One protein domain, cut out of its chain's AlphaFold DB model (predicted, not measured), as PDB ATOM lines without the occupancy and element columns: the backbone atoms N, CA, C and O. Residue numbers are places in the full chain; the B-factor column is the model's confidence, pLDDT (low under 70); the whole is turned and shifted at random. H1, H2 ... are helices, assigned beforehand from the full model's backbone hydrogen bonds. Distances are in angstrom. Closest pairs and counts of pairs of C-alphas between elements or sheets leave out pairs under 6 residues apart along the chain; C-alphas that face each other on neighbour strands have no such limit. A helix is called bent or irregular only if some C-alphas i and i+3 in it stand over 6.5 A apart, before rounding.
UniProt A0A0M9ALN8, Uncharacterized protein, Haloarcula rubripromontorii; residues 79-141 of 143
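AT A GLANCE: This is residues 79 to 141 of the 143 residues of an uncharacterized protein of Haloarcula rubripromontorii (UniProt A0A0M9ALN8). One long helix, H1, runs along the longest axis, and two shorter helices, H2 and H3, pack crosswise against one side of its later part and against each other. A long loop, residues 112 to 129, goes back from H2 under the earlier part of H1 and then returns to H3. The printed part has 63 residues with three named helices, in the order H1, H2, H3, and no named strand; the class is all helix. The whole is compact, with a radius of gyration of the C-alphas of 10.7 A, yet elongated, with spans of 33 by 19 by 16 A.

HOW THE PARTS SIT: H1, residues 79 to 96, touches both other helices, in each case with residues 86 to 94 alone. With H2, residues 105 to 111, its closest C-alphas are those of Ala 90 and Val 105, 5.5 A apart. The lines of H1 and H2 are about perpendicular, but only just, at 71 degrees. H3, residues 130 to 140, touches H1, and their closest C-alphas are those of Ala 93 and Asn 131, 4.9 A apart. H1 and H3 run the same way at a steep tilt of 48 degrees. H2 and H3 touch as well, and their closest C-alphas, those of Ile 108 and Ala 133, are 5.5 A apart. Their lines are about perpendicular, at 83 degrees, and their centres are 9.5 A apart. The helix packing is mostly crossed: no pair of these helices is at a shallow tilt. In H1, H2 and H3 every pair of O i and N i+4 is within hydrogen-bond range.

IN THESE COORDINATES: H1 begins at Glu 79, with its C-alpha at (-47.309, 8.825, 20.130), and ends at Ser 96, 25.5 A away between C-alphas. H2 runs from Val 105, C-alpha at (-38.585, -5.845, 28.529), to Ala 111, a length of 10.0 A. H3 runs from Ala 130 to Asp 140, 15.4 A from first to last C-alpha, and C-alpha 140 is at (-46.414, -19.790, 29.773). None of the three helices is bent.

THE WHOLE: The two C-alphas farthest apart, those of Glu 79 and Asp 100, are separated by 33.6 A. From the first to the last printed C-alpha, Glu 79 to Gly 141, the distance is 31.2 A. The printed part has no cut. H1 and H2 are joined by a short link of 8 residues, H2 and H3 by a long link of 18. The C-alphas of residues 112 to 129 lie 5 to 16 A from the mean of all C-alphas. The mean pLDDT of the printed part is 86.9, and one residue, Gly 141, is under 70.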
ATOM      1  N   GLU A  79     -47.829  10.159  20.428       79.44
ATOM      2  CA  GLU A  79     -47.309   8.825  20.130       79.44
ATOM      3  C   GLU A  79     -45.955   8.544  20.787       79.44
ATOM      4  O   GLU A  79     -45.808   7.502  21.416       79.44
ATOM      5  N   PHE A  80     -44.984   9.463  20.706       82.56
ATOM      6  CA  PHE A  80     -43.683   9.310  21.371       82.56
ATOM      7  C   PHE A  80     -43.845   9.218  22.890       82.56
ATOM      8  O   PHE A  80     -43.220   8.378  23.542       82.56
ATOM      9  N   ARG A  81     -44.729  10.043  23.463       83.75
ATOM     10  CA  ARG A  81     -45.032  10.010  24.897       83.75
ATOM     11  C   ARG A  81     -45.679   8.685  25.306       83.75
ATOM     12  O   ARG A  81     -45.275   8.105  26.309       83.75
ATOM     13  N   LEU A  82     -46.637   8.186  24.524       86.94
ATOM     14  CA  LEU A  82     -47.271   6.883  24.758       86.94
ATOM     15  C   LEU A  82     -46.279   5.724  24.604       86.94
ATOM     16  O   LEU A  82     -46.314   4.789  25.399       86.94
ATOM     17  N   ALA A  83     -45.385   5.790  23.618       87.12
ATOM     18  CA  ALA A  83     -44.339   4.795  23.418       87.12
ATOM     19  C   ALA A  83     -43.363   4.768  24.604       87.12
ATOM     20  O   ALA A  83     -43.127   3.715  25.193       87.12
ATOM     21  N   SER A  84     -42.898   5.940  25.039       87.81
ATOM     22  CA  SER A  84     -42.025   6.082  26.209       87.81
ATOM     23  C   SER A  84     -42.686   5.563  27.491       87.81
ATOM     24  O   SER A  84     -42.047   4.868  28.278       87.81
ATOM     25  N   GLN A  85     -43.979   5.848  27.690       90.69
ATOM     26  CA  GLN A  85     -44.748   5.319  28.822       90.69
ATOM     27  C   GLN A  85     -44.875   3.794  28.775       90.69
ATOM     28  O   GLN A  85     -44.770   3.149  29.814       90.69
ATOM     29  N   ALA A  86     -45.065   3.210  27.590       90.88
ATOM     30  CA  ALA A  86     -45.137   1.760  27.439       90.88
ATOM     31  C   ALA A  86     -43.804   1.078  27.789       90.88
ATOM     32  O   ALA A  86     -43.811   0.072  28.494       90.88
ATOM     33  N   VAL A  87     -42.667   1.646  27.362       92.88
ATOM     34  CA  VAL A  87     -41.336   1.132  27.734       92.88
ATOM     35  C   VAL A  87     -41.110   1.245  29.240       92.88
ATOM     36  O   VAL A  87     -40.680   0.279  29.865       92.88
ATOM     37  N   ALA A  88     -41.442   2.390  29.843       93.19
ATOM     38  CA  ALA A  88     -41.327   2.571  31.289       93.19
ATOM     39  C   ALA A  88     -42.175   1.542  32.059       93.19
ATOM     40  O   ALA A  88     -41.667   0.874  32.955       93.19
ATOM     41  N   ALA A  89     -43.429   1.337  31.642       94.25
ATOM     42  CA  ALA A  89     -44.315   0.349  32.247       94.25
ATOM     43  C   ALA A  89     -43.785  -1.088  32.102       94.25
ATOM     44  O   ALA A  89     -43.920  -1.879  33.033       94.25
ATOM     45  N   ALA A  90     -43.167  -1.431  30.968       92.75
ATOM     46  CA  ALA A  90     -42.549  -2.739  30.757       92.75
ATOM     47  C   ALA A  90     -41.327  -2.962  31.665       92.75
ATOM     48  O   ALA A  90     -41.174  -4.048  32.220       92.75
ATOM     49  N   ILE A  91     -40.499  -1.935  31.879       93.81
ATOM     50  CA  ILE A  91     -39.372  -1.986  32.826       93.81
ATOM     51  C   ILE A  91     -39.875  -2.179  34.260       93.81
ATOM     52  O   ILE A  91     -39.341  -3.011  34.994       93.81
ATOM     53  N   ASP A  92     -40.901  -1.432  34.669       93.44
ATOM     54  CA  ASP A  92     -41.466  -1.555  36.016       93.44
ATOM     55  C   ASP A  92     -42.128  -2.923  36.235       93.44
ATOM     56  O   ASP A  92     -41.951  -3.536  37.290       93.44
ATOM     57  N   ALA A  93     -42.833  -3.440  35.225       92.62
ATOM     58  CA  ALA A  93     -43.415  -4.778  35.263       92.62
ATOM     59  C   ALA A  93     -42.334  -5.858  35.378       92.62
ATOM     60  O   ALA A  93     -42.435  -6.721  36.246       92.62
ATOM     61  N   GLN A  94     -41.266  -5.767  34.579       92.62
ATOM     62  CA  GLN A  94     -40.122  -6.674  34.666       92.62
ATOM     63  C   GLN A  94     -39.528  -6.693  36.081       92.62
ATOM     64  O   GLN A  94     -39.318  -7.758  36.649       92.62
ATOM     65  N   ARG A  95     -39.289  -5.516  36.672       90.75
ATOM     66  CA  ARG A  95     -38.726  -5.384  38.029       90.75
ATOM     67  C   ARG A  95     -39.647  -5.902  39.128       90.75
ATOM     68  O   ARG A  95     -39.174  -6.213  40.216       90.75
ATOM     69  N   SER A  96     -40.950  -5.938  38.866       88.31
ATOM     70  CA  SER A  96     -41.950  -6.435  39.810       88.31
ATOM     71  C   SER A  96     -42.033  -7.964  39.821       88.31
ATOM     72  O   SER A  96     -42.577  -8.538  40.764       88.31
ATOM     73  N   VAL A  97     -41.499  -8.632  38.795       86.19
ATOM     74  CA  VAL A  97     -41.357 -10.088  38.758       86.19
ATOM     75  C   VAL A  97     -40.104 -10.482  39.540       86.19
ATOM     76  O   VAL A  97     -39.044  -9.881  39.393       86.19
ATOM     77  N   SER A  98     -40.231 -11.484  40.408       73.81
ATOM     78  CA  SER A  98     -39.131 -12.033  41.209       73.81
ATOM     79  C   SER A  98     -38.945 -13.510  40.869       73.81
ATOM     80  O   SER A  98     -39.923 -14.254  40.882       73.81
ATOM     81  N   GLY A  99     -37.713 -13.931  40.585       74.88
ATOM     82  CA  GLY A  99     -37.366 -15.311  40.226       74.88
ATOM     83  C   GLY A  99     -36.160 -15.368  39.284       74.88
ATOM     84  O   GLY A  99     -35.631 -14.322  38.913       74.88
ATOM     85  N   ASP A 100     -35.735 -16.572  38.904       74.31
ATOM     86  CA  ASP A 100     -34.702 -16.785  37.873       74.31
ATOM     87  C   ASP A 100     -35.254 -16.588  36.443       74.31
ATOM     88  O   ASP A 100     -34.513 -16.276  35.514       74.31
ATOM     89  N   ASP A 101     -36.574 -16.680  36.295       81.25
ATOM     90  CA  ASP A 101     -37.319 -16.704  35.035       81.25
ATOM     91  C   ASP A 101     -37.996 -15.347  34.741       81.25
ATOM     92  O   ASP A 101     -39.216 -15.227  34.618       81.25
ATOM     93  N   VAL A 102     -37.202 -14.269  34.698       85.81
ATOM     94  CA  VAL A 102     -37.712 -12.902  34.482       85.81
ATOM     95  C   VAL A 102     -37.807 -12.585  32.981       85.81
ATOM     96  O   VAL A 102     -36.777 -12.568  32.302       85.81
ATOM     97  N   PRO A 103     -38.995 -12.238  32.447       88.31
ATOM     98  CA  PRO A 103     -39.153 -11.915  31.032       88.31
ATOM     99  C   PRO A 103     -38.393 -10.648  30.654       88.31
ATOM    100  O   PRO A 103     -38.319  -9.679  31.416       88.31
ATOM    101  N   SER A 104     -37.839 -10.621  29.442       91.69
ATOM    102  CA  SER A 104     -37.184  -9.419  28.925       91.69
ATOM    103  C   SER A 104     -38.194  -8.285  28.700       91.69
ATOM    104  O   SER A 104     -39.346  -8.519  28.333       91.69
ATOM    105  N   VAL A 105     -37.760  -7.028  28.856       92.31
ATOM    106  CA  VAL A 105     -38.585  -5.845  28.529       92.31
ATOM    107  C   VAL A 105     -39.116  -5.924  27.094       92.31
ATOM    108  O   VAL A 105     -40.253  -5.537  26.842       92.31
ATOM    109  N   ASN A 106     -38.318  -6.464  26.167       92.75
ATOM    110  CA  ASN A 106     -38.734  -6.643  24.782       92.75
ATOM    111  C   ASN A 106     -39.875  -7.660  24.647       92.75
ATOM    112  O   ASN A 106     -40.871  -7.343  24.013       92.75
ATOM    113  N   ALA A 107     -39.777  -8.820  25.301       91.25
ATOM    114  CA  ALA A 107     -40.846  -9.822  25.292       91.25
ATOM    115  C   ALA A 107     -42.151  -9.263  25.885       91.25
ATOM    116  O   ALA A 107     -43.233  -9.470  25.338       91.25
ATOM    117  N   ILE A 108     -42.054  -8.470  26.961       92.31
ATOM    118  CA  ILE A 108     -43.210  -7.779  27.555       92.31
ATOM    119  C   ILE A 108     -43.821  -6.782  26.554       92.31
ATOM    120  O   ILE A 108     -45.043  -6.715  26.420       92.31
ATOM    121  N   LEU A 109     -42.997  -6.007  25.838       92.31
ATOM    122  CA  LEU A 109     -43.465  -5.072  24.807       92.31
ATOM    123  C   LEU A 109     -44.117  -5.802  23.627       92.31
ATOM    124  O   LEU A 109     -45.193  -5.394  23.193       92.31
ATOM    125  N   GLU A 110     -43.531  -6.902  23.162       91.88
ATOM    126  CA  GLU A 110     -44.068  -7.729  22.078       91.88
ATOM    127  C   GLU A 110     -45.423  -8.341  22.447       91.88
ATOM    128  O   GLU A 110     -46.369  -8.246  21.666       91.88
ATOM    129  N   ALA A 111     -45.572  -8.858  23.670       91.00
ATOM    130  CA  ALA A 111     -46.856  -9.338  24.188       91.00
ATOM    131  C   ALA A 111     -47.912  -8.214  24.279       91.00
ATOM    132  O   ALA A 111     -49.104  -8.435  24.047       91.00
ATOM    133  N   MET A 112     -47.482  -6.972  24.536       92.38
ATOM    134  CA  MET A 112     -48.334  -5.779  24.450       92.38
ATOM    135  C   MET A 112     -48.620  -5.321  23.003       92.38
ATOM    136  O   MET A 112     -49.266  -4.289  22.799       92.38
ATOM    137  N   GLY A 113     -48.143  -6.043  21.985       90.62
ATOM    138  CA  GLY A 113     -48.276  -5.666  20.576       90.62
ATOM    139  C   GLY A 113     -47.440  -4.442  20.207       90.62
ATOM    140  O   GLY A 113     -47.824  -3.660  19.336       90.62
ATOM    141  N   ARG A 114     -46.310  -4.220  20.882       91.12
ATOM    142  CA  ARG A 114     -45.448  -3.044  20.706       91.12
ATOM    143  C   ARG A 114     -44.032  -3.430  20.297       91.12
ATOM    144  O   ARG A 114     -43.542  -4.502  20.621       91.12
ATOM    145  N   SER A 115     -43.381  -2.511  19.596       89.06
ATOM    146  CA  SER A 115     -41.980  -2.613  19.208       89.06
ATOM    147  C   SER A 115     -41.049  -2.428  20.416       89.06
ATOM    148  O   SER A 115     -41.484  -1.905  21.451       89.06
ATOM    149  N   PRO A 116     -39.742  -2.731  20.276       87.88
ATOM    150  CA  PRO A 116     -38.751  -2.505  21.334       87.88
ATOM    151  C   PRO A 116     -38.679  -1.046  21.818       87.88
ATOM    152  O   PRO A 116     -38.217  -0.760  22.919       87.88
ATOM    153  N   TYR A 117     -39.146  -0.105  20.994       86.06
ATOM    154  CA  TYR A 117     -39.183   1.327  21.297       86.06
ATOM    155  C   TYR A 117     -40.537   1.788  21.863       86.06
ATOM    156  O   TYR A 117     -40.749   2.984  22.049       86.06
ATOM    157  N   GLY A 118     -41.470   0.863  22.114       85.88
ATOM    158  CA  GLY A 118     -42.787   1.125  22.693       85.88
ATOM    159  C   GLY A 118     -43.860   1.576  21.707       85.88
ATOM    160  O   GLY A 118     -45.004   1.781  22.116       85.88
ATOM    161  N   TYR A 119     -43.545   1.720  20.421       86.69
ATOM    162  CA  TYR A 119     -44.549   2.052  19.405       86.69
ATOM    163  C   TYR A 119     -45.462   0.855  19.125       86.69
ATOM    164  O   TYR A 119     -45.001  -0.277  19.238       86.69
ATOM    165  N   PRO A 120     -46.735   1.064  18.753       86.44
ATOM    166  CA  PRO A 120     -47.588  -0.020  18.272       86.44
ATOM    167  C   PRO A 120     -46.948  -0.764  17.098       86.44
ATOM    168  O   PRO A 120     -46.358  -0.136  16.220       86.44
ATOM    169  N   SER A 121     -47.084  -2.086  17.078       84.94
ATOM    170  CA  SER A 121     -46.744  -2.911  15.912       84.94
ATOM    171  C   SER A 121     -47.856  -2.830  14.858       84.94
ATOM    172  O   SER A 121     -48.921  -2.276  15.131       84.94
ATOM    173  N   ASP A 122     -47.658  -3.417  13.673       75.12
ATOM    174  CA  ASP A 122     -48.644  -3.391  12.572       75.12
ATOM    175  C   ASP A 122     -50.028  -3.964  12.952       75.12
ATOM    176  O   ASP A 122     -51.037  -3.608  12.347       75.12
ATOM    177  N   GLY A 123     -50.097  -4.814  13.985       74.00
ATOM    178  CA  GLY A 123     -51.347  -5.328  14.565       74.00
ATOM    179  C   GLY A 123     -52.034  -4.401  15.580       74.00
ATOM    180  O   GLY A 123     -53.119  -4.723  16.060       74.00
ATOM    181  N   GLY A 124     -51.427  -3.257  15.909       72.88
ATOM    182  CA  GLY A 124     -51.854  -2.365  16.986       72.88
ATOM    183  C   GLY A 124     -51.463  -2.862  18.387       72.88
ATOM    184  O   GLY A 124     -50.989  -3.988  18.547       72.88
ATOM    185  N   PRO A 125     -51.634  -2.021  19.427       77.94
ATOM    186  CA  PRO A 125     -51.374  -2.435  20.798       77.94
ATOM    187  C   PRO A 125     -52.449  -3.428  21.254       77.94
ATOM    188  O   PRO A 125     -53.639  -3.237  20.987       77.94
ATOM    189  N   THR A 126     -52.045  -4.466  21.976       82.25
ATOM    190  CA  THR A 126     -52.992  -5.397  22.594       82.25
ATOM    191  C   THR A 126     -53.633  -4.755  23.830       82.25
ATOM    192  O   THR A 126     -53.151  -3.758  24.369       82.25
ATOM    193  N   ALA A 127     -54.746  -5.323  24.302       84.12
ATOM    194  CA  ALA A 127     -55.398  -4.874  25.535       84.12
ATOM    195  C   ALA A 127     -54.611  -5.246  26.811       84.12
ATOM    196  O   ALA A 127     -55.034  -4.902  27.915       84.12
ATOM    197  N   LEU A 128     -53.487  -5.962  26.675       84.56
ATOM    198  CA  LEU A 128     -52.663  -6.386  27.797       84.56
ATOM    199  C   LEU A 128     -51.888  -5.202  28.369       84.56
ATOM    200  O   LEU A 128     -51.203  -4.463  27.664       84.56
ATOM    201  N   THR A 129     -51.966  -5.048  29.687       91.44
ATOM    202  CA  THR A 129     -51.068  -4.155  30.424       91.44
ATOM    203  C   THR A 129     -49.692  -4.800  30.594       91.44
ATOM    204  O   THR A 129     -49.577  -6.024  30.591       91.44
ATOM    205  N   ALA A 130     -48.651  -3.997  30.830       91.06
ATOM    206  CA  ALA A 130     -47.285  -4.499  31.022       91.06
ATOM    207  C   ALA A 130     -47.179  -5.551  32.141       91.06
ATOM    208  O   ALA A 130     -46.491  -6.552  31.984       91.06
ATOM    209  N   ASN A 131     -47.912  -5.362  33.244       90.06
ATOM    210  CA  ASN A 131     -47.948  -6.325  34.348       90.06
ATOM    211  C   ASN A 131     -48.654  -7.635  33.973       90.06
ATOM    212  O   ASN A 131     -48.229  -8.699  34.411       90.06
ATOM    213  N   GLN A 132     -49.728  -7.570  33.182       91.56
ATOM    214  CA  GLN A 132     -50.405  -8.774  32.692       91.56
ATOM    215  C   GLN A 132     -49.514  -9.522  31.705       91.56
ATOM    216  O   GLN A 132     -49.312 -10.715  31.879       91.56
ATOM    217  N   ALA A 133     -48.917  -8.810  30.746       90.75
ATOM    218  CA  ALA A 133     -47.969  -9.376  29.793       90.75
ATOM    219  C   ALA A 133     -46.789 -10.062  30.500       90.75
ATOM    220  O   ALA A 133     -46.480 -11.209  30.198       90.75
ATOM    221  N   ALA A 134     -46.181  -9.406  31.495       90.25
ATOM    222  CA  ALA A 134     -45.091  -9.991  32.270       90.25
ATOM    223  C   ALA A 134     -45.513 -11.265  33.021       90.25
ATOM    224  O   ALA A 134     -44.763 -12.233  33.029       90.25
ATOM    225  N   ARG A 135     -46.711 -11.297  33.622       88.88
ATOM    226  CA  ARG A 135     -47.218 -12.496  34.311       88.88
ATOM    227  C   ARG A 135     -47.482 -13.648  33.350       88.88
ATOM    228  O   ARG A 135     -47.017 -14.746  33.613       88.88
ATOM    229  N   THR A 136     -48.151 -13.379  32.232       88.12
ATOM    230  CA  THR A 136     -48.445 -14.394  31.216       88.12
ATOM    231  C   THR A 136     -47.164 -15.031  30.679       88.12
ATOM    232  O   THR A 136     -47.087 -16.246  30.591       88.12
ATOM    233  N   LEU A 137     -46.115 -14.242  30.422       88.56
ATOM    234  CA  LEU A 137     -44.826 -14.777  29.957       88.56
ATOM    235  C   LEU A 137     -44.151 -15.707  30.977       88.56
ATOM    236  O   LEU A 137     -43.558 -16.710  30.586       88.56
ATOM    237  N   VAL A 138     -44.263 -15.395  32.271       87.31
ATOM    238  CA  VAL A 138     -43.752 -16.254  33.354       87.31
ATOM    239  C   VAL A 138     -44.572 -17.543  33.464       87.31
ATOM    240  O   VAL A 138     -44.010 -18.613  33.668       87.31
ATOM    241  N   GLU A 139     -45.896 -17.453  33.328       84.38
ATOM    242  CA  GLU A 139     -46.812 -18.597  33.432       84.38
ATOM    243  C   GLU A 139     -46.711 -19.550  32.228       84.38
ATOM    244  O   GLU A 139     -46.760 -20.766  32.410       84.38
ATOM    245  N   ASP A 140     -46.529 -19.015  31.017       78.75
ATOM    246  CA  ASP A 140     -46.414 -19.790  29.773       78.75
ATOM    247  C   ASP A 140     -44.994 -20.337  29.519       78.75
ATOM    248  O   ASP A 140     -44.790 -21.116  28.585       78.75
ATOM    249  N   GLY A 141     -43.997 -19.943  30.323       66.19
ATOM    250  CA  GLY A 141     -42.596 -20.344  30.138       66.19
ATOM    251  C   GLY A 141     -41.981 -19.855  28.818       66.19
ATOM    252  O   GLY A 141     -41.020 -20.446  28.326       66.19
TER     253      GLY A 141